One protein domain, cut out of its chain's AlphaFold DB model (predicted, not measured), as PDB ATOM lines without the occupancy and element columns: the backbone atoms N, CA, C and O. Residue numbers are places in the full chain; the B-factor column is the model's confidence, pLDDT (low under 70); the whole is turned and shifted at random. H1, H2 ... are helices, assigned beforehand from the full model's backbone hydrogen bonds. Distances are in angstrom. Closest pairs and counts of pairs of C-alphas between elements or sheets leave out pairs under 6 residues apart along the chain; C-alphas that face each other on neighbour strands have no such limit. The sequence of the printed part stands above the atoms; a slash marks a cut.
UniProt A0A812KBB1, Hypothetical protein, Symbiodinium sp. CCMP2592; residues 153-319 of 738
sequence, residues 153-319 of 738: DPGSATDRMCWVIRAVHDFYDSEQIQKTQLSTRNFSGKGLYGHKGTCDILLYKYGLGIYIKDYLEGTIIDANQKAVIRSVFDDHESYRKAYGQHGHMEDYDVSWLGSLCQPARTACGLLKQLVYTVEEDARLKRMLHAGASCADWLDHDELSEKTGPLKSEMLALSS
ATOM      1  N   ASP A 153     181.405 149.628 142.586       73.38
ATOM      2  CA  ASP A 153     181.793 148.230 142.363       73.38
ATOM      3  C   ASP A 153     182.964 148.180 141.356       73.38
ATOM      4  O   ASP A 153     182.718 148.241 140.148       73.38
ATOM      5  N   PRO A 154     184.232 148.114 141.816       71.62
ATOM      6  CA  PRO A 154     185.402 148.039 140.941       71.62
ATOM      7  C   PRO A 154     185.597 146.650 140.314       71.62
ATOM      8  O   PRO A 154     186.476 146.484 139.470       71.62
ATOM      9  N   GLY A 155     184.825 145.642 140.736       83.44
ATOM     10  CA  GLY A 155     185.023 144.258 140.330       83.44
ATOM     11  C   GLY A 155     184.664 144.008 138.868       83.44
ATOM     12  O   GLY A 155     183.671 144.516 138.331       83.44
ATOM     13  N   SER A 156     185.411 143.123 138.217       92.31
ATOM     14  CA  SER A 156     184.936 142.478 136.998       92.31
ATOM     15  C   SER A 156     183.837 141.455 137.324       92.31
ATOM     16  O   SER A 156     183.642 141.031 138.468       92.31
ATOM     17  N   ALA A 157     183.123 140.987 136.297       93.31
ATOM     18  CA  ALA A 157     182.202 139.863 136.470       93.31
ATOM     19  C   ALA A 157     182.927 138.578 136.920       93.31
ATOM     20  O   ALA A 157     182.323 137.760 137.606       93.31
ATOM     21  N   THR A 158     184.215 138.426 136.578       94.94
ATOM     22  CA  THR A 158     185.055 137.294 137.007       94.94
ATOM     23  C   THR A 158     185.323 137.349 138.508       94.94
ATOM     24  O   THR A 158     185.198 136.325 139.175       94.94
ATOM     25  N   ASP A 159     185.607 138.528 139.062       94.50
ATOM     26  CA  ASP A 159     185.912 138.686 140.491       94.50
ATOM     27  C   ASP A 159     184.682 138.375 141.346       94.50
ATOM     28  O   ASP A 159     184.770 137.616 142.311       94.50
ATOM     29  N   ARG A 160     183.502 138.849 140.921       95.50
ATOM     30  CA  ARG A 160     182.217 138.502 141.550       95.50
ATOM     31  C   ARG A 160     181.890 137.005 141.455       95.50
ATOM     32  O   ARG A 160     181.357 136.454 142.415       95.50
ATOM     33  N   MET A 161     182.247 136.322 140.360       97.38
ATOM     34  CA  MET A 161     182.125 134.857 140.276       97.38
ATOM     35  C   MET A 161     183.085 134.154 141.239       97.38
ATOM     36  O   MET A 161     182.646 133.317 142.023       97.38
ATOM     37  N   CYS A 162     184.374 134.506 141.216       96.94
ATOM     38  CA  CYS A 162     185.395 133.906 142.077       96.94
ATOM     39  C   CYS A 162     185.074 134.111 143.563       96.94
ATOM     40  O   CYS A 162     185.241 133.186 144.357       96.94
ATOM     41  N   TRP A 163     184.562 135.291 143.924       96.94
ATOM     42  CA  TRP A 163     184.051 135.596 145.257       96.94
ATOM     43  C   TRP A 163     182.912 134.657 145.659       96.94
ATOM     44  O   TRP A 163     183.038 133.936 146.643       96.94
ATOM     45  N   VAL A 164     181.818 134.621 144.885       97.88
ATOM     46  CA  VAL A 164     180.650 133.783 145.207       97.88
ATOM     47  C   VAL A 164     181.029 132.300 145.257       97.88
ATOM     48  O   VAL A 164     180.518 131.583 146.114       97.88
ATOM     49  N   ILE A 165     181.946 131.840 144.398       98.12
ATOM     50  CA  ILE A 165     182.416 130.451 144.426       98.12
ATOM     51  C   ILE A 165     183.200 130.152 145.708       98.12
ATOM     52  O   ILE A 165     182.850 129.206 146.411       98.12
ATOM     53  N   ARG A 166     184.210 130.968 146.045       97.31
ATOM     54  CA  ARG A 166     185.012 130.802 147.271       97.31
ATOM     55  C   ARG A 166     184.160 130.929 148.540       97.31
ATOM     56  O   ARG A 166     184.359 130.157 149.467       97.31
ATOM     57  N   ALA A 167     183.173 131.825 148.564       97.25
ATOM     58  CA  ALA A 167     182.253 131.963 149.692       97.25
ATOM     59  C   ALA A 167     181.362 130.723 149.873       97.25
ATOM     60  O   ALA A 167     181.210 130.227 150.987       97.25
ATOM     61  N   VAL A 168     180.812 130.177 148.780       97.62
ATOM     62  CA  VAL A 168     180.070 128.905 148.824       97.62
ATOM     63  C   VAL A 168     180.972 127.750 149.258       97.62
ATOM     64  O   VAL A 168     180.508 126.906 150.012       97.62
ATOM     65  N   HIS A 169     182.234 127.700 148.816       96.31
ATOM     66  CA  HIS A 169     183.187 126.685 149.281       96.31
ATOM     67  C   HIS A 169     183.419 126.793 150.785       96.31
ATOM     68  O   HIS A 169     183.177 125.822 151.488       96.31
ATOM     69  N   ASP A 170     183.830 127.961 151.278       95.25
ATOM     70  CA  ASP A 170     184.185 128.154 152.687       95.25
ATOM     71  C   ASP A 170     182.996 127.869 153.617       95.25
ATOM     72  O   ASP A 170     183.174 127.259 154.671       95.25
ATOM     73  N   PHE A 171     181.776 128.253 153.226       95.56
ATOM     74  CA  PHE A 171     180.565 127.984 154.008       95.56
ATOM     75  C   PHE A 171     180.053 126.538 153.875       95.56
ATOM     76  O   PHE A 171     179.360 126.062 154.769       95.56
ATOM     77  N   TYR A 172     180.386 125.821 152.797       95.12
ATOM     78  CA  TYR A 172     180.057 124.397 152.646       95.12
ATOM     79  C   TYR A 172     181.050 123.508 153.415       95.12
ATOM     80  O   TYR A 172     180.644 122.597 154.130       95.12
ATOM     81  N   ASP A 173     182.343 123.828 153.331       92.44
ATOM     82  CA  ASP A 173     183.459 123.090 153.945       92.44
ATOM     83  C   ASP A 173     183.597 123.338 155.461       92.44
ATOM     84  O   ASP A 173     184.279 122.595 156.158       92.44
ATOM     85  N   SER A 174     182.942 124.380 155.988       89.62
ATOM     86  CA  SER A 174     182.766 124.618 157.434       89.62
ATOM     87  C   SER A 174     181.358 124.268 157.942       89.62
ATOM     88  O   SER A 174     180.960 124.714 159.016       89.62
ATOM     89  N   GLU A 175     180.581 123.513 157.153       92.50
ATOM     90  CA  GLU A 175     179.199 123.067 157.419       92.50
ATOM     91  C   GLU A 175     178.156 124.182 157.699       92.50
ATOM     92  O   GLU A 175     176.980 123.887 157.923       92.50
ATOM     93  N   GLN A 176     178.534 125.464 157.597       90.12
ATOM     94  CA  GLN A 176     177.650 126.628 157.763       90.12
ATOM     95  C   GLN A 176     176.465 126.654 156.781       90.12
ATOM     96  O   GLN A 176     175.414 127.213 157.100       90.12
ATOM     97  N   ILE A 177     176.623 126.079 155.583       93.62
ATOM     98  CA  ILE A 177     175.561 125.951 154.580       93.62
ATOM     99  C   ILE A 177     175.494 124.512 154.060       93.62
ATOM    100  O   ILE A 177     176.406 124.011 153.408       93.62
ATOM    101  N   GLN A 178     174.344 123.874 154.255       92.50
ATOM    102  CA  GLN A 178     174.056 122.523 153.783       92.50
ATOM    103  C   GLN A 178     173.660 122.487 152.297       92.50
ATOM    104  O   GLN A 178     173.072 123.422 151.744       92.50
ATOM    105  N   LYS A 179     173.867 121.333 151.647       91.62
ATOM    106  CA  LYS A 179     173.511 121.102 150.230       91.62
ATOM    107  C   LYS A 179     172.034 121.405 149.907       91.62
ATOM    108  O   LYS A 179     171.725 121.897 148.824       91.62
ATOM    109  N   THR A 180     171.128 121.180 150.858       90.56
ATOM    110  CA  THR A 180     169.687 121.501 150.775       90.56
ATOM    111  C   THR A 180     169.419 123.010 150.661       90.56
ATOM    112  O   THR A 180     168.582 123.454 149.863       90.56
ATOM    113  N   GLN A 181     170.173 123.829 151.398       90.88
ATOM    114  CA  GLN A 181     170.127 125.292 151.332       90.88
ATOM    115  C   GLN A 181     170.729 125.826 150.019       90.88
ATOM    116  O   GLN A 181     170.355 126.908 149.576       90.88
ATOM    117  N   LEU A 182     171.566 125.035 149.336       95.12
ATOM    118  CA  LEU A 182     172.115 125.319 148.003       95.12
ATOM    119  C   LEU A 182     171.322 124.671 146.852       95.12
ATOM    120  O   LEU A 182     171.857 124.494 145.758       95.12
ATOM    121  N   SER A 183     170.042 124.333 147.044       95.62
ATOM    122  CA  SER A 183     169.165 123.937 145.929       95.62
ATOM    123  C   SER A 183     169.062 125.050 144.872       95.62
ATOM    124  O   SER A 183     169.150 126.234 145.196       95.62
ATOM    125  N   THR A 184     168.818 124.712 143.601       94.81
ATOM    126  CA  THR A 184     168.733 125.709 142.511       94.81
ATOM    127  C   THR A 184     167.672 126.789 142.777       94.81
ATOM    128  O   THR A 184     167.871 127.950 142.415       94.81
ATOM    129  N   ARG A 185     166.576 126.458 143.481       95.31
ATOM    130  CA  ARG A 185     165.568 127.435 143.941       95.31
ATOM    131  C   ARG A 185     166.136 128.393 144.994       95.31
ATOM    132  O   ARG A 185     165.979 129.603 144.860       95.31
ATOM    133  N   ASN A 186     166.817 127.863 146.009       96.06
ATOM    134  CA  ASN A 186     167.355 128.649 147.121       96.06
ATOM    135  C   ASN A 186     168.560 129.503 146.706       96.06
ATOM    136  O   ASN A 186     168.643 130.665 147.093       96.06
ATOM    137  N   PHE A 187     169.443 128.974 145.857       97.19
ATOM    138  CA  PHE A 187     170.600 129.699 145.334       97.19
ATOM    139  C   PHE A 187     170.191 130.852 144.401       97.19
ATOM    140  O   PHE A 187     170.733 131.951 144.508       97.19
ATOM    141  N   SER A 188     169.200 130.628 143.523       96.56
ATOM    142  CA  SER A 188     168.725 131.631 142.552       96.56
ATOM    143  C   SER A 188     167.678 132.609 143.081       96.56
ATOM    144  O   SER A 188     167.494 133.673 142.489       96.56
ATOM    145  N   GLY A 189     166.951 132.251 144.140       95.62
ATOM    146  CA  GLY A 189     165.802 133.016 144.621       95.62
ATOM    147  C   GLY A 189     164.555 132.917 143.736       95.62
ATOM    148  O   GLY A 189     163.530 133.510 144.073       95.62
ATOM    149  N   LYS A 190     164.587 132.188 142.609       93.31
ATOM    150  CA  LYS A 190     163.443 132.107 141.687       93.31
ATOM    151  C   LYS A 190     162.252 131.453 142.396       93.31
ATOM    152  O   LYS A 190     162.345 130.330 142.884       93.31
ATOM    153  N   GLY A 191     161.128 132.165 142.478       90.00
ATOM    154  CA  GLY A 191     159.964 131.710 143.249       90.00
ATOM    155  C   GLY A 191     160.152 131.747 144.774       90.00
ATOM    156  O   GLY A 191     159.419 131.058 145.483       90.00
ATOM    157  N   LEU A 192     161.120 132.512 145.288       92.00
ATOM    158  CA  LEU A 192     161.142 133.015 146.666       92.00
ATOM    159  C   LEU A 192     160.726 134.498 146.689       92.00
ATOM    160  O   LEU A 192     160.711 135.167 145.647       92.00
ATOM    161  N   TYR A 193     160.402 135.006 147.882       89.62
ATOM    162  CA  TYR A 193     160.088 136.421 148.119       89.62
ATOM    163  C   TYR A 193     161.238 137.338 147.658       89.62
ATOM    164  O   TYR A 193     162.408 136.968 147.746       89.62
ATOM    165  N   GLY A 194     160.905 138.496 147.075       89.19
ATOM    166  CA  GLY A 194     161.872 139.435 146.478       89.19
ATOM    167  C   GLY A 194     162.727 138.878 145.321       89.19
ATOM    168  O   GLY A 194     163.592 139.582 144.805       89.19
ATOM    169  N   HIS A 195     162.521 137.614 144.932       93.69
ATOM    170  CA  HIS A 195     163.379 136.832 144.037       93.69
ATOM    171  C   HIS A 195     164.869 136.792 144.435       93.69
ATOM    172  O   HIS A 195     165.750 136.669 143.577       93.69
ATOM    173  N   LYS A 196     165.152 136.868 145.745       94.25
ATOM    174  CA  LYS A 196     166.507 136.818 146.313       94.25
ATOM    175  C   LYS A 196     166.830 135.426 146.856       94.25
ATOM    176  O   LYS A 196     166.034 134.818 147.573       94.25
ATOM    177  N   GLY A 197     168.007 134.927 146.505       95.38
ATOM    178  CA  GLY A 197     168.567 133.663 146.966       95.38
ATOM    179  C   GLY A 197     169.964 133.842 147.552       95.38
ATOM    180  O   GLY A 197     170.451 134.964 147.695       95.38
ATOM    181  N   THR A 198     170.625 132.728 147.866       96.62
ATOM    182  CA  THR A 198     171.989 132.722 148.425       96.62
ATOM    183  C   THR A 198     172.964 133.504 147.540       96.62
ATOM    184  O   THR A 198     173.769 134.274 148.052       96.62
ATOM    185  N   CYS A 199     172.856 133.396 146.208       97.00
ATOM    186  CA  CYS A 199     173.725 134.130 145.286       97.00
ATOM    187  C   CYS A 199     173.598 135.658 145.436       97.00
ATOM    188  O   CYS A 199     174.601 136.359 145.347       97.00
ATOM    189  N   ASP A 200     172.394 136.192 145.676       96.50
ATOM    190  CA  ASP A 200     172.191 137.633 145.878       96.50
ATOM    191  C   ASP A 200     172.756 138.100 147.226       96.50
ATOM    192  O   ASP A 200     173.303 139.195 147.303       96.50
ATOM    193  N   ILE A 201     172.653 137.269 148.271       95.88
ATOM    194  CA  ILE A 201     173.205 137.560 149.603       95.88
ATOM    195  C   ILE A 201     174.736 137.605 149.534       95.88
ATOM    196  O   ILE A 201     175.338 138.556 150.019       95.88
ATOM    197  N   LEU A 202     175.373 136.642 148.861       97.06
ATOM    198  CA  LEU A 202     176.832 136.609 148.698       97.06
ATOM    199  C   LEU A 202     177.371 137.783 147.864       97.06
ATOM    200  O   LEU A 202     178.458 138.289 148.147       97.06
ATOM    201  N   LEU A 203     176.603 138.260 146.877       95.88
ATOM    202  CA  LEU A 203     176.919 139.484 146.130       95.88
ATOM    203  C   LEU A 203     176.679 140.750 146.973       95.88
ATOM    204  O   LEU A 203     177.474 141.683 146.905       95.88
ATOM    205  N   TYR A 204     175.647 140.780 147.823       94.31
ATOM    206  CA  TYR A 204     175.451 141.872 148.785       94.31
ATOM    207  C   TYR A 204     176.602 141.932 149.805       94.31
ATOM    208  O   TYR A 204     177.121 143.013 150.058       94.31
ATOM    209  N   LYS A 205     177.095 140.782 150.292       95.38
ATOM    210  CA  LYS A 205     178.304 140.691 151.134       95.38
ATOM    211  C   LYS A 205     179.562 141.221 150.444       95.38
ATOM    212  O   LYS A 205     180.330 141.926 151.086       95.38
ATOM    213  N   TYR A 206     179.760 140.931 149.155       95.25
ATOM    214  CA  TYR A 206     180.872 141.494 148.374       95.25
ATOM    215  C   TYR A 206     180.813 143.028 148.340       95.25
ATOM    216  O   TYR A 206     181.781 143.698 148.698       95.25
ATOM    217  N   GLY A 207     179.646 143.584 147.989       93.25
ATOM    218  CA  GLY A 207     179.416 145.033 147.989       93.25
ATOM    219  C   GLY A 207     179.593 145.667 149.373       93.25
ATOM    220  O   GLY A 207     180.223 146.715 149.487       93.25
ATOM    221  N   LEU A 208     179.114 145.005 150.429       91.50
ATOM    222  CA  LEU A 208     179.242 145.454 151.815       91.50
ATOM    223  C   LEU A 208     180.698 145.399 152.309       91.50
ATOM    224  O   LEU A 208     181.147 146.321 152.983       91.50
ATOM    225  N   GLY A 209     181.464 144.376 151.925       93.12
ATOM    226  CA  GLY A 209     182.893 144.265 152.227       93.12
ATOM    227  C   GLY A 209     183.740 145.338 151.539       93.12
ATOM    228  O   GLY A 209     184.665 145.867 152.153       93.12
ATOM    229  N   ILE A 210     183.407 145.713 150.299       92.25
ATOM    230  CA  ILE A 210     183.997 146.882 149.625       92.25
ATOM    231  C   ILE A 210     183.595 148.163 150.361       92.25
ATOM    232  O   ILE A 210     184.458 148.920 150.792       92.25
ATOM    233  N   TYR A 211     182.295 148.367 150.581       90.62
ATOM    234  CA  TYR A 211     181.764 149.581 151.196       90.62
ATOM    235  C   TYR A 211     182.324 149.837 152.603       90.62
ATOM    236  O   TYR A 211     182.684 150.968 152.912       90.62
ATOM    237  N   ILE A 212     182.485 148.801 153.436       89.69
ATOM    238  CA  ILE A 212     183.149 148.932 154.740       89.69
ATOM    239  C   ILE A 212     184.640 149.267 154.554       89.69
ATOM    240  O   ILE A 212     185.129 150.180 155.216       89.69
ATOM    241  N   LYS A 213     185.369 148.606 153.636       91.25
ATOM    242  CA  LYS A 213     186.785 148.932 153.344       91.25
ATOM    243  C   LYS A 213     186.983 150.373 152.845       91.25
ATOM    244  O   LYS A 213     188.031 150.953 153.123       91.25
ATOM    245  N   ASP A 214     185.997 150.950 152.163       90.00
ATOM    246  CA  ASP A 214     186.010 152.349 151.717       90.00
ATOM    247  C   ASP A 214     185.585 153.319 152.833       90.00
ATOM    248  O   ASP A 214     186.245 154.334 153.049       90.00
ATOM    249  N   TYR A 215     184.547 152.985 153.609       86.56
ATOM    250  CA  TYR A 215     184.099 153.758 154.777       86.56
ATOM    251  C   TYR A 215     185.220 153.951 155.805       86.56
ATOM    252  O   TYR A 215     185.359 155.030 156.385       86.56
ATOM    253  N   LEU A 216     186.079 152.937 155.977       88.25
ATOM    254  CA  LEU A 216     187.243 153.028 156.853       88.25
ATOM    255  C   LEU A 216     188.189 154.177 156.478       88.25
ATOM    256  O   LEU A 216     188.848 154.685 157.382       88.25
ATOM    257  N   GLU A 217     188.243 154.663 155.232       87.69
ATOM    258  CA  GLU A 217     189.087 155.825 154.904       87.69
ATOM    259  C   GLU A 217     188.725 157.073 155.710       87.69
ATOM    260  O   GLU A 217     189.630 157.765 156.174       87.69
ATOM    261  N   GLY A 218     187.435 157.295 155.985       82.56
ATOM    262  CA  GLY A 218     186.954 158.410 156.807       82.56
ATOM    263  C   GLY A 218     187.254 158.294 158.309       82.56
ATOM    264  O   GLY A 218     186.924 159.208 159.060       82.56
ATOM    265  N   THR A 219     187.856 157.192 158.771       83.25
ATOM    266  CA  THR A 219     188.122 156.939 160.200       83.25
ATOM    267  C   THR A 219     189.521 157.371 160.649       83.25
ATOM    268  O   THR A 219     190.460 157.448 159.853       83.25
ATOM    269  N   ILE A 220     189.679 157.538 161.969       78.88
ATOM    270  CA  ILE A 220     190.946 157.826 162.671       78.88
ATOM    271  C   ILE A 220     191.983 156.688 162.650       78.88
ATOM    272  O   ILE A 220     193.054 156.830 163.237       78.88
ATOM    273  N   ILE A 221     191.676 155.545 162.030       84.81
ATOM    274  CA  ILE A 221     192.603 154.409 161.944       84.81
ATOM    275  C   ILE A 221     193.840 154.828 161.129       84.81
ATOM    276  O   ILE A 221     193.731 155.539 160.128       84.81
ATOM    277  N   ASP A 222     195.031 154.390 161.541       84.38
ATOM    278  CA  ASP A 222     196.263 154.695 160.808       84.38
ATOM    279  C   ASP A 222     196.296 153.995 159.431       84.38
ATOM    280  O   ASP A 222     195.714 152.925 159.233       84.38
ATOM    281  N   ALA A 223     196.994 154.593 158.462       86.75
ATOM    282  CA  ALA A 223     197.072 154.075 157.096       86.75
ATOM    283  C   ALA A 223     197.673 152.656 157.015       86.75
ATOM    284  O   ALA A 223     197.242 151.859 156.180       86.75
ATOM    285  N   ASN A 224     198.616 152.306 157.898       85.94
ATOM    286  CA  ASN A 224     199.195 150.964 157.955       85.94
ATOM    287  C   ASN A 224     198.156 149.938 158.431       85.94
ATOM    288  O   ASN A 224     198.010 148.880 157.822       85.94
ATOM    289  N   GLN A 225     197.375 150.260 159.464       88.62
ATOM    290  CA  GLN A 225     196.265 149.420 159.915       88.62
ATOM    291  C   GLN A 225     195.144 149.317 158.872       88.62
ATOM    292  O   GLN A 225     194.655 148.213 158.639       88.62
ATOM    293  N   LYS A 226     194.792 150.403 158.164       91.94
ATOM    294  CA  LYS A 226     193.870 150.345 157.007       91.94
ATOM    295  C   LYS A 226     194.393 149.397 155.922       91.94
ATOM    296  O   LYS A 226     193.630 148.582 155.406       91.94
ATOM    297  N   ALA A 227     195.692 149.442 155.614       92.00
ATOM    298  CA  ALA A 227     196.326 148.525 154.665       92.00
ATOM    299  C   ALA A 227     196.316 147.063 155.151       92.00
ATOM    300  O   ALA A 227     196.027 146.167 154.357       92.00
ATOM    301  N   VAL A 228     196.539 146.808 156.449       91.06
ATOM    302  CA  VAL A 228     196.388 145.467 157.046       91.06
ATOM    303  C   VAL A 228     194.953 144.964 156.883       91.06
ATOM    304  O   VAL A 228     194.772 143.876 156.340       91.06
ATOM    305  N   ILE A 229     193.943 145.756 157.268       94.56
ATOM    306  CA  ILE A 229     192.521 145.390 157.124       94.56
ATOM    307  C   ILE A 229     192.198 145.076 155.659       94.56
ATOM    308  O   ILE A 229     191.621 144.026 155.383       94.56
ATOM    309  N   ARG A 230     192.622 145.928 154.710       94.44
ATOM    310  CA  ARG A 230     192.451 145.650 153.276       94.44
ATOM    311  C   ARG A 230     193.083 144.324 152.873       94.44
ATOM    312  O   ARG A 230     192.386 143.511 152.289       94.44
ATOM    313  N   SER A 231     194.353 144.093 153.212       94.38
ATOM    314  CA  SER A 231     195.084 142.884 152.807       94.38
ATOM    315  C   SER A 231     194.540 141.588 153.418       94.38
ATOM    316  O   SER A 231     194.658 140.540 152.800       94.38
ATOM    317  N   VAL A 232     193.935 141.646 154.609       94.88
ATOM    318  CA  VAL A 232     193.318 140.480 155.261       94.88
ATOM    319  C   VAL A 232     191.935 140.191 154.684       94.88
ATOM    320  O   VAL A 232     191.615 139.040 154.410       94.88
ATOM    321  N   PHE A 233     191.120 141.224 154.482       95.31
ATOM    322  CA  PHE A 233     189.746 141.094 153.998       95.31
ATOM    323  C   PHE A 233     189.618 141.427 152.506       95.31
ATOM    324  O   PHE A 233     188.588 141.966 152.077       95.31
ATOM    325  N   ASP A 234     190.652 141.150 151.705       92.88
ATOM    326  CA  ASP A 234     190.583 141.387 150.264       92.88
ATOM    327  C   ASP A 234     189.761 140.315 149.559       92.88
ATOM    328  O   ASP A 234     188.765 140.620 148.900       92.88
ATOM    329  N   ASP A 235     190.122 139.057 149.807       94.06
ATOM    330  CA  ASP A 235     189.381 137.884 149.381       94.06
ATOM    331  C   ASP A 235     189.337 136.792 150.465       94.06
ATOM    332  O   ASP A 235     190.021 136.833 151.490       94.06
ATOM    333  N   HIS A 236     188.521 135.774 150.205       94.81
ATOM    334  CA  HIS A 236     188.374 134.584 151.043       94.81
ATOM    335  C   HIS A 236     189.682 133.805 151.286       94.81
ATOM    336  O   HIS A 236     189.798 133.101 152.286       94.81
ATOM    337  N   GLU A 237     190.679 133.913 150.406       93.38
ATOM    338  CA  GLU A 237     191.953 133.199 150.552       93.38
ATOM    339  C   GLU A 237     192.885 133.923 151.531       93.38
ATOM    340  O   GLU A 237     193.460 133.307 152.429       93.38
ATOM    341  N   SER A 238     192.930 135.248 151.421       94.50
ATOM    342  CA  SER A 238     193.607 136.159 152.343       94.50
ATOM    343  C   SER A 238     192.981 136.109 153.739       94.50
ATOM    344  O   SER A 238     193.704 136.023 154.735       94.50
ATOM    345  N   TYR A 239     191.645 136.045 153.813       95.06
ATOM    346  CA  TYR A 239     190.915 135.861 155.065       95.06
ATOM    347  C   TYR A 239     191.284 134.532 155.737       95.06
ATOM    348  O   TYR A 239     191.758 134.546 156.874       95.06
ATOM    349  N   ARG A 240     191.171 133.390 155.035       92.44
ATOM    350  CA  ARG A 240     191.550 132.074 155.593       92.44
ATOM    351  C   ARG A 240     193.004 132.040 156.066       92.44
ATOM    352  O   ARG A 240     193.286 131.442 157.096       92.44
ATOM    353  N   LYS A 241     193.925 132.719 155.373       90.62
ATOM    354  CA  LYS A 241     195.339 132.799 155.779       90.62
ATOM    355  C   LYS A 241     195.565 133.566 157.093       90.62
ATOM    356  O   LYS A 241     196.527 133.269 157.794       90.62
ATOM    357  N   ALA A 242     194.716 134.542 157.420       89.44
ATOM    358  CA  ALA A 242     194.884 135.433 158.577       89.44
ATOM    359  C   ALA A 242     193.926 135.153 159.755       89.44
ATOM    360  O   ALA A 242     194.182 135.617 160.866       89.44
ATOM    361  N   TYR A 243     192.836 134.419 159.515       86.44
ATOM    362  CA  TYR A 243     191.823 134.038 160.510       86.44
ATOM    363  C   TYR A 243     191.643 132.528 160.683       86.44
ATOM    364  O   TYR A 243     190.991 132.107 161.639       86.44
ATOM    365  N   GLY A 244     192.176 131.723 159.767       86.56
ATOM    366  CA  GLY A 244     191.842 130.311 159.644       86.56
ATOM    367  C   GLY A 244     190.524 130.051 158.922       86.56
ATOM    368  O   GLY A 244     189.753 130.959 158.598       86.56
ATOM    369  N   GLN A 245     190.258 128.772 158.675       80.56
ATOM    370  CA  GLN A 245     188.941 128.297 158.260       80.56
ATOM    371  C   GLN A 245     187.987 128.329 159.465       80.56
ATOM    372  O   GLN A 245     188.399 128.108 160.605       80.56
ATOM    373  N   HIS A 246     186.706 128.625 159.235       74.81
ATOM    374  CA  HIS A 246     185.718 128.605 160.315       74.81
ATOM    375  C   HIS A 246     185.618 127.188 160.912       74.81
ATOM    376  O   HIS A 246     185.689 126.204 160.181       74.81
ATOM    377  N   GLY A 247     185.534 127.087 162.241       67.00
ATOM    378  CA  GLY A 247     185.701 125.830 162.988       67.00
ATOM    379  C   GLY A 247     187.158 125.468 163.326       67.00
ATOM    380  O   GLY A 247     187.397 124.863 164.364       67.00
ATOM    381  N   HIS A 248     188.140 125.921 162.537       70.19
ATOM    382  CA  HIS A 248     189.569 125.588 162.677       70.19
ATOM    383  C   HIS A 248     190.439 126.784 163.109       70.19
ATOM    384  O   HIS A 248     191.610 126.891 162.755       70.19
ATOM    385  N   MET A 249     189.886 127.711 163.898       63.25
ATOM    386  CA  MET A 249     190.623 128.900 164.368       63.25
ATOM    387  C   MET A 249     191.696 128.589 165.431       63.25
ATOM    388  O   MET A 249     192.443 129.483 165.829       63.25
ATOM    389  N   GLU A 250     191.804 127.339 165.896       62.41
ATOM    390  CA  GLU A 250     192.829 126.935 166.867       62.41
ATOM    391  C   GLU A 250     194.224 126.745 166.242       62.41
ATOM    392  O   GLU A 250     195.219 126.825 166.965       62.41
ATOM    393  N   ASP A 251     194.324 126.629 164.916       73.81
ATOM    394  CA  ASP A 251     195.593 126.403 164.206       73.81
ATOM    395  C   ASP A 251     196.272 127.699 163.706       73.81
ATOM    396  O   ASP A 251     197.386 127.660 163.184       73.81
ATOM    397  N   TYR A 252     195.618 128.862 163.850       78.44
ATOM    398  CA  TYR A 252     196.020 130.113 163.186       78.44
ATOM    399  C   TYR A 252     196.399 131.231 164.169       78.44
ATOM    400  O   TYR A 252     195.807 131.388 165.242       78.44
ATOM    401  N   ASP A 253     197.388 132.042 163.780       80.56
ATOM    402  CA  ASP A 253     197.838 133.194 164.561       80.56
ATOM    403  C   ASP A 253     196.949 134.418 164.306       80.56
ATOM    404  O   ASP A 253     196.973 135.017 163.230       80.56
ATOM    405  N   VAL A 254     196.184 134.804 165.328       86.25
ATOM    406  CA  VAL A 254     195.341 136.008 165.343       86.25
ATOM    407  C   VAL A 254     195.903 137.123 166.240       86.25
ATOM    408  O   VAL A 254     195.247 138.149 166.419       86.25
ATOM    409  N   SER A 255     197.123 136.978 166.776       80.31
ATOM    410  CA  SER A 255     197.760 137.976 167.658       80.31
ATOM    411  C   SER A 255     198.024 139.308 166.949       80.31
ATOM    412  O   SER A 255     198.069 140.374 167.568       80.31
ATOM    413  N   TRP A 256     198.094 139.286 165.614       86.44
ATOM    414  CA  TRP A 256     198.144 140.482 164.779       86.44
ATOM    415  C   TRP A 256     196.944 141.421 164.998       86.44
ATOM    416  O   TRP A 256     197.091 142.624 164.783       86.44
ATOM    417  N   LEU A 257     195.794 140.924 165.473       86.69
ATOM    418  CA  LEU A 257     194.651 141.757 165.863       86.69
ATOM    419  C   LEU A 257     194.925 142.574 167.134       86.69
ATOM    420  O   LEU A 257     194.412 143.682 167.251       86.69
ATOM    421  N   GLY A 258     195.744 142.079 168.066       76.69
ATOM    422  CA  GLY A 258     196.182 142.830 169.248       76.69
ATOM    423  C   GLY A 258     197.076 144.023 168.903       76.69
ATOM    424  O   GLY A 258     197.068 145.015 169.626       76.69
ATOM    425  N   SER A 259     197.775 143.972 167.759       78.94
ATOM    426  CA  SER A 259     198.554 145.103 167.215       78.94
ATOM    427  C   SER A 259     197.712 146.205 166.556       78.94
ATOM    428  O   SER A 259     198.269 147.196 166.093       78.94
ATOM    429  N   LEU A 260     196.388 146.036 166.473       83.00
ATOM    430  CA  LEU A 260     195.469 147.045 165.947       83.00
ATOM    431  C   LEU A 260     194.849 147.866 167.085       83.00
ATOM    432  O   LEU A 260     194.577 147.330 168.161       83.00
ATOM    433  N   CYS A 261     194.530 149.134 166.831       79.44
ATOM    434  CA  CYS A 261     193.734 149.968 167.730       79.44
ATOM    435  C   CYS A 261     192.275 149.480 167.823       79.44
ATOM    436  O   CYS A 261     191.787 148.750 166.959       79.44
ATOM    437  N   GLN A 262     191.547 149.896 168.862       78.81
ATOM    438  CA  GLN A 262     190.173 149.437 169.099       78.81
ATOM    439  C   GLN A 262     189.178 149.670 167.933       78.81
ATOM    440  O   GLN A 262     188.433 148.724 167.642       78.81
ATOM    441  N   PRO A 263     189.191 150.800 167.191       81.69
ATOM    442  CA  PRO A 263     188.338 150.941 166.009       81.69
ATOM    443  C   PRO A 263     188.704 149.924 164.924       81.69
ATOM    444  O   PRO A 263     187.831 149.258 164.371       81.69
ATOM    445  N   ALA A 264     189.999 149.717 164.668       86.94
ATOM    446  CA  ALA A 264     190.476 148.735 163.698       86.94
ATOM    447  C   ALA A 264     190.121 147.291 164.100       86.94
ATOM    448  O   ALA A 264     189.658 146.521 163.256       86.94
ATOM    449  N   ARG A 265     190.242 146.931 165.387       86.50
ATOM    450  CA  ARG A 265     189.772 145.638 165.927       86.50
ATOM    451  C   ARG A 265     188.267 145.451 165.717       86.50
ATOM    452  O   ARG A 265     187.841 144.373 165.304       86.50
ATOM    453  N   THR A 266     187.479 146.501 165.946       83.94
ATOM    454  CA  THR A 266     186.021 146.487 165.751       83.94
ATOM    455  C   THR A 266     185.661 146.312 164.274       83.94
ATOM    456  O   THR A 266     184.855 145.446 163.947       83.94
ATOM    457  N   ALA A 267     186.322 147.039 163.366       89.31
ATOM    458  CA  ALA A 267     186.154 146.883 161.919       89.31
ATOM    459  C   ALA A 267     186.469 145.460 161.433       89.31
ATOM    460  O   ALA A 267     185.731 144.910 160.617       89.31
ATOM    461  N   CYS A 268     187.525 144.838 161.968       92.62
ATOM    462  CA  CYS A 268     187.868 143.450 161.656       92.62
ATOM    463  C   CYS A 268     186.782 142.465 162.124       92.62
ATOM    464  O   CYS A 268     186.396 141.567 161.378       92.62
ATOM    465  N   GLY A 269     186.256 142.644 163.342       89.31
ATOM    466  CA  GLY A 269     185.138 141.840 163.849       89.31
ATOM    467  C   GLY A 269     183.872 141.996 163.002       89.31
ATOM    468  O   GLY A 269     183.231 141.004 162.661       89.31
ATOM    469  N   LEU A 270     183.564 143.229 162.596       89.25
ATOM    470  CA  LEU A 270     182.405 143.561 161.770       89.25
ATOM    471  C   LEU A 270     182.496 142.929 160.368       89.25
ATOM    472  O   LEU A 270     181.554 142.280 159.917       89.25
ATOM    473  N   LEU A 271     183.657 143.046 159.711       93.75
ATOM    474  CA  LEU A 271     183.937 142.388 158.431       93.75
ATOM    475  C   LEU A 271     183.833 140.861 158.547       93.75
ATOM    476  O   LEU A 271     183.191 140.242 157.698       93.75
ATOM    477  N   LYS A 272     184.386 140.254 159.611       93.06
ATOM    478  CA  LYS A 272     184.250 138.811 159.879       93.06
ATOM    479  C   LYS A 272     182.775 138.382 159.913       93.06
ATOM    480  O   LYS A 272     182.405 137.526 159.114       93.06
ATOM    481  N   GLN A 273     181.947 138.982 160.775       89.81
ATOM    482  CA  GLN A 273     180.550 138.548 160.976       89.81
ATOM    483  C   GLN A 273     179.659 138.740 159.740       89.81
ATOM    484  O   GLN A 273     178.805 137.908 159.449       89.81
ATOM    485  N   LEU A 274     179.831 139.844 159.010       91.31
ATOM    486  CA  LEU A 274     178.931 140.193 157.905       91.31
ATOM    487  C   LEU A 274     179.322 139.542 156.586       91.31
ATOM    488  O   LEU A 274     178.458 139.188 155.788       91.31
ATOM    489  N   VAL A 275     180.625 139.448 156.329       94.69
ATOM    490  CA  VAL A 275     181.156 139.119 155.004       94.69
ATOM    491  C   VAL A 275     181.676 137.679 154.962       94.69
ATOM    492  O   VAL A 275     181.484 137.004 153.953       94.69
ATOM    493  N   TYR A 276     182.250 137.179 156.064       94.88
ATOM    494  CA  TYR A 276     182.994 135.910 156.112       94.88
ATOM    495  C   TYR A 276     182.427 134.850 157.084       94.88
ATOM    496  O   TYR A 276     183.062 133.815 157.291       94.88
ATOM    497  N   THR A 277     181.227 135.048 157.638       92.25
ATOM    498  CA  THR A 277     180.410 133.993 158.280       92.25
ATOM    499  C   THR A 277     178.935 134.147 157.891       92.25
ATOM    500  O   THR A 277     178.575 135.119 157.222       92.25
ATOM    501  N   VAL A 278     178.076 133.187 158.258       93.19
ATOM    502  CA  VAL A 278     176.615 133.229 158.009       93.19
ATOM    503  C   VAL A 278     175.781 133.816 159.158       93.19
ATOM    504  O   VAL A 278     174.554 133.808 159.079       93.19
ATOM    505  N   GLU A 279     176.419 134.317 160.222       88.38
ATOM    506  CA  GLU A 279     175.757 134.782 161.459       88.38
ATOM    507  C   GLU A 279     174.641 135.808 161.188       88.38
ATOM    508  O   GLU A 279     173.567 135.746 161.783       88.38
ATOM    509  N   GLU A 280     174.868 136.719 160.240       90.25
ATOM    510  CA  GLU A 280     173.960 137.824 159.913       90.25
ATOM    511  C   GLU A 280     173.091 137.563 158.661       90.25
ATOM    512  O   GLU A 280     172.331 138.437 158.239       90.25
ATOM    513  N   ASP A 281     173.139 136.376 158.038       93.75
ATOM    514  CA  ASP A 281     172.494 136.126 156.731       93.75
ATOM    515  C   ASP A 281     170.978 136.317 156.752       93.75
ATOM    516  O   ASP A 281     170.404 136.861 155.805       93.75
ATOM    517  N   ALA A 282     170.316 135.919 157.840       91.06
ATOM    518  CA  ALA A 282     168.882 136.140 158.016       91.06
ATOM    519  C   ALA A 282     168.532 137.639 157.990       91.06
ATOM    520  O   ALA A 282     167.495 138.034 157.448       91.06
ATOM    521  N   ARG A 283     169.420 138.483 158.524       88.62
ATOM    522  CA  ARG A 283     169.262 139.933 158.601       88.62
ATOM    523  C   ARG A 283     169.654 140.634 157.304       88.62
ATOM    524  O   ARG A 283     168.854 141.407 156.779       88.62
ATOM    525  N   LEU A 284     170.808 140.299 156.728       91.00
ATOM    526  CA  LEU A 284     171.225 140.766 155.401       91.00
ATOM    527  C   LEU A 284     170.145 140.446 154.352       91.00
ATOM    528  O   LEU A 284     169.834 141.276 153.500       91.00
ATOM    529  N   LYS A 285     169.483 139.286 154.467       91.81
ATOM    530  CA  LYS A 285     168.336 138.909 153.632       91.81
ATOM    531  C   LYS A 285     167.090 139.774 153.870       91.81
ATOM    532  O   LYS A 285     166.449 140.136 152.885       91.81
ATOM    533  N   ARG A 286     166.750 140.146 155.118       90.56
ATOM    534  CA  ARG A 286     165.672 141.127 155.408       90.56
ATOM    535  C   ARG A 286     165.947 142.451 154.681       90.56
ATOM    536  O   ARG A 286     165.086 142.935 153.950       90.56
ATOM    537  N   MET A 287     167.162 142.984 154.808       89.38
ATOM    538  CA  MET A 287     167.566 144.255 154.191       89.38
ATOM    539  C   MET A 287     167.575 144.194 152.653       89.38
ATOM    540  O   MET A 287     167.021 145.066 151.984       89.38
ATOM    541  N   LEU A 288     168.106 143.111 152.083       90.56
ATOM    542  CA  LEU A 288     168.137 142.868 150.639       90.56
ATOM    543  C   LEU A 288     166.737 142.668 150.021       90.56
ATOM    544  O   LEU A 288     166.545 142.939 148.832       90.56
ATOM    545  N   HIS A 289     165.756 142.203 150.803       90.25
ATOM    546  CA  HIS A 289     164.342 142.188 150.410       90.25
ATOM    547  C   HIS A 289     163.703 143.584 150.457       90.25
ATOM    548  O   HIS A 289     162.897 143.895 149.584       90.25
ATOM    549  N   ALA A 290     164.070 144.420 151.435       88.88
ATOM    550  CA  ALA A 290     163.621 145.812 151.531       88.88
ATOM    551  C   ALA A 290     164.227 146.726 150.443       88.88
ATOM    552  O   ALA A 290     163.770 147.850 150.258       88.88
ATOM    553  N   GLY A 291     165.237 146.246 149.708       89.00
ATOM    554  CA  GLY A 291     165.927 147.008 148.666       89.00
ATOM    555  C   GLY A 291     167.025 147.934 149.194       89.00
ATOM    556  O   GLY A 291     167.511 148.767 148.433       89.00
ATOM    557  N   ALA A 292     167.421 147.777 150.461       88.56
ATOM    558  CA  ALA A 292     168.485 148.553 151.087       88.56
ATOM    559  C   ALA A 292     169.816 148.407 150.328       88.56
ATOM    560  O   ALA A 292     170.209 147.311 149.915       88.56
ATOM    561  N   SER A 293     170.528 149.519 150.168       88.56
ATOM    562  CA  SER A 293     171.896 149.559 149.655       88.56
ATOM    563  C   SER A 293     172.902 149.084 150.714       88.56
ATOM    564  O   SER A 293     172.533 148.673 151.814       88.56
ATOM    565  N   CYS A 294     174.196 149.121 150.389       85.94
ATOM    566  CA  CYS A 294     175.255 148.887 151.379       85.94
ATOM    567  C   CYS A 294     175.452 150.087 152.328       85.94
ATOM    568  O   CYS A 294     176.008 149.900 153.402       85.94
ATOM    569  N   ALA A 295     174.987 151.291 151.963       83.38
ATOM    570  CA  ALA A 295     175.076 152.477 152.819       83.38
ATOM    571  C   ALA A 295     174.006 152.461 153.918       83.38
ATOM    572  O   ALA A 295     174.333 152.577 155.097       83.38
ATOM    573  N   ASP A 296     172.758 152.165 153.540       83.38
ATOM    574  CA  ASP A 296     171.616 152.027 154.462       83.38
ATOM    575  C   ASP A 296     171.829 150.915 155.514       83.38
ATOM    576  O   ASP A 296     171.100 150.825 156.499       83.38
ATOM    577  N   TRP A 297     172.833 150.052 155.312       78.25
ATOM    578  CA  TRP A 297     173.257 149.037 156.270       78.25
ATOM    579  C   TRP A 297     173.920 149.626 157.526       78.25
ATOM    580  O   TRP A 297     173.642 149.152 158.627       78.25
ATOM    581  N   LEU A 298     174.749 150.672 157.394       69.38
ATOM    582  CA  LEU A 298     175.366 151.321 158.559       69.38
ATOM    583  C   LEU A 298     174.324 152.040 159.420       69.38
ATOM    584  O   LEU A 298     174.461 152.085 160.642       69.38
ATOM    585  N   ASP A 299     173.309 152.624 158.787       72.38
ATOM    586  CA  ASP A 299     172.325 153.513 159.416       72.38
ATOM    587  C   ASP A 299     171.049 152.791 159.889       72.38
ATOM    588  O   ASP A 299     170.071 153.433 160.255       72.38
ATOM    589  N   HIS A 300     171.063 151.455 159.936       75.94
ATOM    590  CA  HIS A 300     169.954 150.644 160.441       75.94
ATOM    591  C   HIS A 300     169.966 150.557 161.981       75.94
ATOM    592  O   HIS A 300     170.932 150.061 162.561       75.94
ATOM    593  N   ASP A 301     168.866 150.938 162.643       65.88
ATOM    594  CA  ASP A 301     168.784 151.111 164.108       65.88
ATOM    595  C   ASP A 301     169.249 149.887 164.920       65.88
ATOM    596  O   ASP A 301     170.190 150.009 165.703       65.88
ATOM    597  N   GLU A 302     168.691 148.695 164.646       64.94
ATOM    598  CA  GLU A 302     169.095 147.384 165.218       64.94
ATOM    599  C   GLU A 302     170.626 147.076 165.073       64.94
ATOM    600  O   GLU A 302     171.111 146.020 165.462       64.94
ATOM    601  N   LEU A 303     171.412 147.877 164.334       62.28
ATOM    602  CA  LEU A 303     172.865 147.707 164.101       62.28
ATOM    603  C   LEU A 303     173.709 148.862 164.654       62.28
ATOM    604  O   LEU A 303     174.944 148.792 164.632       62.28
ATOM    605  N   SER A 304     173.060 149.904 165.178       63.84
ATOM    606  CA  SER A 304     173.712 151.035 165.837       63.84
ATOM    607  C   SER A 304     174.499 150.619 167.086       63.84
ATOM    608  O   SER A 304     175.461 151.296 167.428       63.84
ATOM    609  N   GLU A 305     174.192 149.469 167.700       64.69
ATOM    610  CA  GLU A 305     174.995 148.893 168.787       64.69
ATOM    611  C   GLU A 305     176.342 148.333 168.293       64.69
ATOM    612  O   GLU A 305     177.398 148.765 168.753       64.69
ATOM    613  N   LYS A 306     176.349 147.410 167.314       64.62
ATOM    614  CA  LYS A 306     177.597 146.789 166.807       64.62
ATOM    615  C   LYS A 306     178.460 147.751 165.990       64.62
ATOM    616  O   LYS A 306     179.685 147.693 166.058       64.62
ATOM    617  N   THR A 307     177.833 148.634 165.211       66.88
ATOM    618  CA  THR A 307     178.536 149.739 164.532       66.88
ATOM    619  C   THR A 307     178.838 150.893 165.490       66.88
ATOM    620  O   THR A 307     179.651 151.757 165.167       66.88
ATOM    621  N   GLY A 308     178.240 150.874 166.685       66.62
ATOM    622  CA  GLY A 308     178.311 151.898 167.719       66.62
ATOM    623  C   GLY A 308     179.720 152.335 168.083       66.62
ATOM    624  O   GLY A 308     179.954 153.536 168.063       66.62
ATOM    625  N   PRO A 309     180.697 151.447 168.345       65.88
ATOM    626  CA  PRO A 309     182.069 151.869 168.628       65.88
ATOM    627  C   PRO A 309     182.711 152.601 167.441       65.88
ATOM    628  O   PRO A 309     183.225 153.696 167.610       65.88
ATOM    629  N   LEU A 310     182.578 152.081 166.215       67.69
ATOM    630  CA  LEU A 310     183.098 152.735 165.004       67.69
ATOM    631  C   LEU A 310     182.448 154.105 164.758       67.69
ATOM    632  O   LEU A 310     183.141 155.091 164.507       67.69
ATOM    633  N   LYS A 311     181.117 154.177 164.870       70.25
ATOM    634  CA  LYS A 311     180.351 155.417 164.724       70.25
ATOM    635  C   LYS A 311     180.634 156.405 165.850       70.25
ATOM    636  O   LYS A 311     180.751 157.590 165.575       70.25
ATOM    637  N   SER A 312     180.778 155.946 167.091       64.50
ATOM    638  CA  SER A 312     181.056 156.793 168.259       64.50
ATOM    639  C   SER A 312     182.509 157.247 168.340       64.50
ATOM    640  O   SER A 312     182.747 158.339 168.832       64.50
ATOM    641  N   GLU A 313     183.474 156.513 167.784       63.72
ATOM    642  CA  GLU A 313     184.855 156.988 167.624       63.72
ATOM    643  C   GLU A 313     184.987 157.968 166.441       63.72
ATOM    644  O   GLU A 313     185.794 158.895 166.501       63.72
ATOM    645  N   MET A 314     184.138 157.853 165.408       57.44
ATOM    646  CA  MET A 314     183.950 158.919 164.410       57.44
ATOM    647  C   MET A 314     183.197 160.134 164.977       57.44
ATOM    648  O   MET A 314     183.553 161.267 164.659       57.44
ATOM    649  N   LEU A 315     182.196 159.931 165.840       54.12
ATOM    650  CA  LEU A 315     181.485 161.011 166.532       54.12
ATOM    651  C   LEU A 315     182.321 161.629 167.662       54.12
ATOM    652  O   LEU A 315     182.130 162.795 167.965       54.12
ATOM    653  N   ALA A 316     183.317 160.938 168.219       52.44
ATOM    654  CA  ALA A 316     184.255 161.508 169.191       52.44
ATOM    655  C   ALA A 316     185.171 162.589 168.580       52.44
ATOM    656  O   ALA A 316     185.790 163.355 169.318       52.44
ATOM    657  N   LEU A 317     185.237 162.687 167.243       46.19
ATOM    658  CA  LEU A 317     185.803 163.845 166.539       46.19
ATOM    659  C   LEU A 317     184.829 165.028 166.409       46.19
ATOM    660  O   LEU A 317     185.279 166.123 166.075       46.19
ATOM    661  N   SER A 318     183.522 164.835 166.618       38.88
ATOM    662  CA  SER A 318     182.489 165.836 166.320       38.88
ATOM    663  C   SER A 318     181.554 166.203 167.478       38.88
ATOM    664  O   SER A 318     180.975 167.285 167.408       38.88
ATOM    665  N   SER A 319     181.440 165.402 168.549       31.05
ATOM    666  CA  SER A 319     180.890 165.831 169.844       31.05
ATOM    667  C   SER A 319     181.087 164.849 171.012       31.05
ATOM    668  O   SER A 319     181.358 163.660 170.856       31.05
TER     669      SER A 319
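AT A GLANCE: This is residues 153 to 319 of the 738 residues of the protein "Hypothetical protein" of Symbiodinium sp. CCMP2592 (UniProt A0A812KBB1). Three helices side by side, H3, H4 and H6, make a small bundle, with the longest helix, H3, as its spine. Near the start of H3, H1 and H7 each cross it and the short H2 sits at its first residues; H5 packs between H1 and the end of H4, and H8 packs on the first part of H6. The printed part has 167 residues with eight named helices, H1 to H8 in order along the chain, and no named strand; the class is all helix. The whole is compact, with a radius of gyration of the C-alphas of 16.2 A and spans of 48 by 37 by 29 A.

IN THESE COORDINATES: H1, residues 157 to 173, begins at C-alpha 157 (182.202, 139.863, 136.470) and is 24.3 A long. H2 is residues 184 to 188. H3, residues 198 to 218, runs 30.9 A from C-alpha 198 at (171.989, 132.722, 148.425). H4 is residues 223 to 232, 14.2 A, and H5 is residues 236 to 243. H6, residues 262 to 275, is 19.7 A long, and H7, residues 281 to 290, is 14.1 A. H8, residues 308 to 315, ends at C-alpha 315 (181.485, 161.011, 166.532).

HOW THE PARTS SIT: H3 is the hub, touching five helices. H3 and H4 form a helical hairpin, opposite ways at a shallow tilt of 14 degrees; their closest C-alphas, of Lys 213 and Arg 230, are 6.5 A apart. H6 touches H3 with residues 271 to 275 alone, opposite ways at a shallow tilt of 16 degrees, closest at the C-alphas of Lys 205 and Val 275, 5.1 A. H4 and H6 touch, the same way at a shallow tilt of 24 degrees, with Ile 229 and Cys 268 closest, 6.8 A between C-alphas. H1 touches H3 with residues 160 to 167 alone, only just about perpendicular at 72 degrees; the closest C-alphas are those of Val 164 and Leu 202, 5.9 A. H7 is about perpendicular to H3, at 89 degrees, and touches it; the C-alphas of Ile 201 and Lys 285 come closest, 6.5 A. H2 touches H3, the C-alphas of Phe 187 and Thr 198 closest at 4.5 A. H5 touches H1 at Arg 166 and His 236, the closest C-alphas, 6.3 A, and touches H4 only at the corner. H8 touches H6, closest at the C-alphas of Pro 263 and Leu 310, 5.6 A. Every O i to N i+4 pair is within hydrogen-bond range in H1, H2, H4, H5, H6, H7 and H8; in H3 it is 15 of 17.

THE WHOLE: The C-alphas farthest apart, of Thr 184 and Ser 319, are 50.0 A apart. The printed part has no cut. The links H5 to H6 and H7 to H8 are long. Confidence is under 70 in 22 residues, among them 301 to 310 and 312 to 319; H8 has a mean pLDDT of 64.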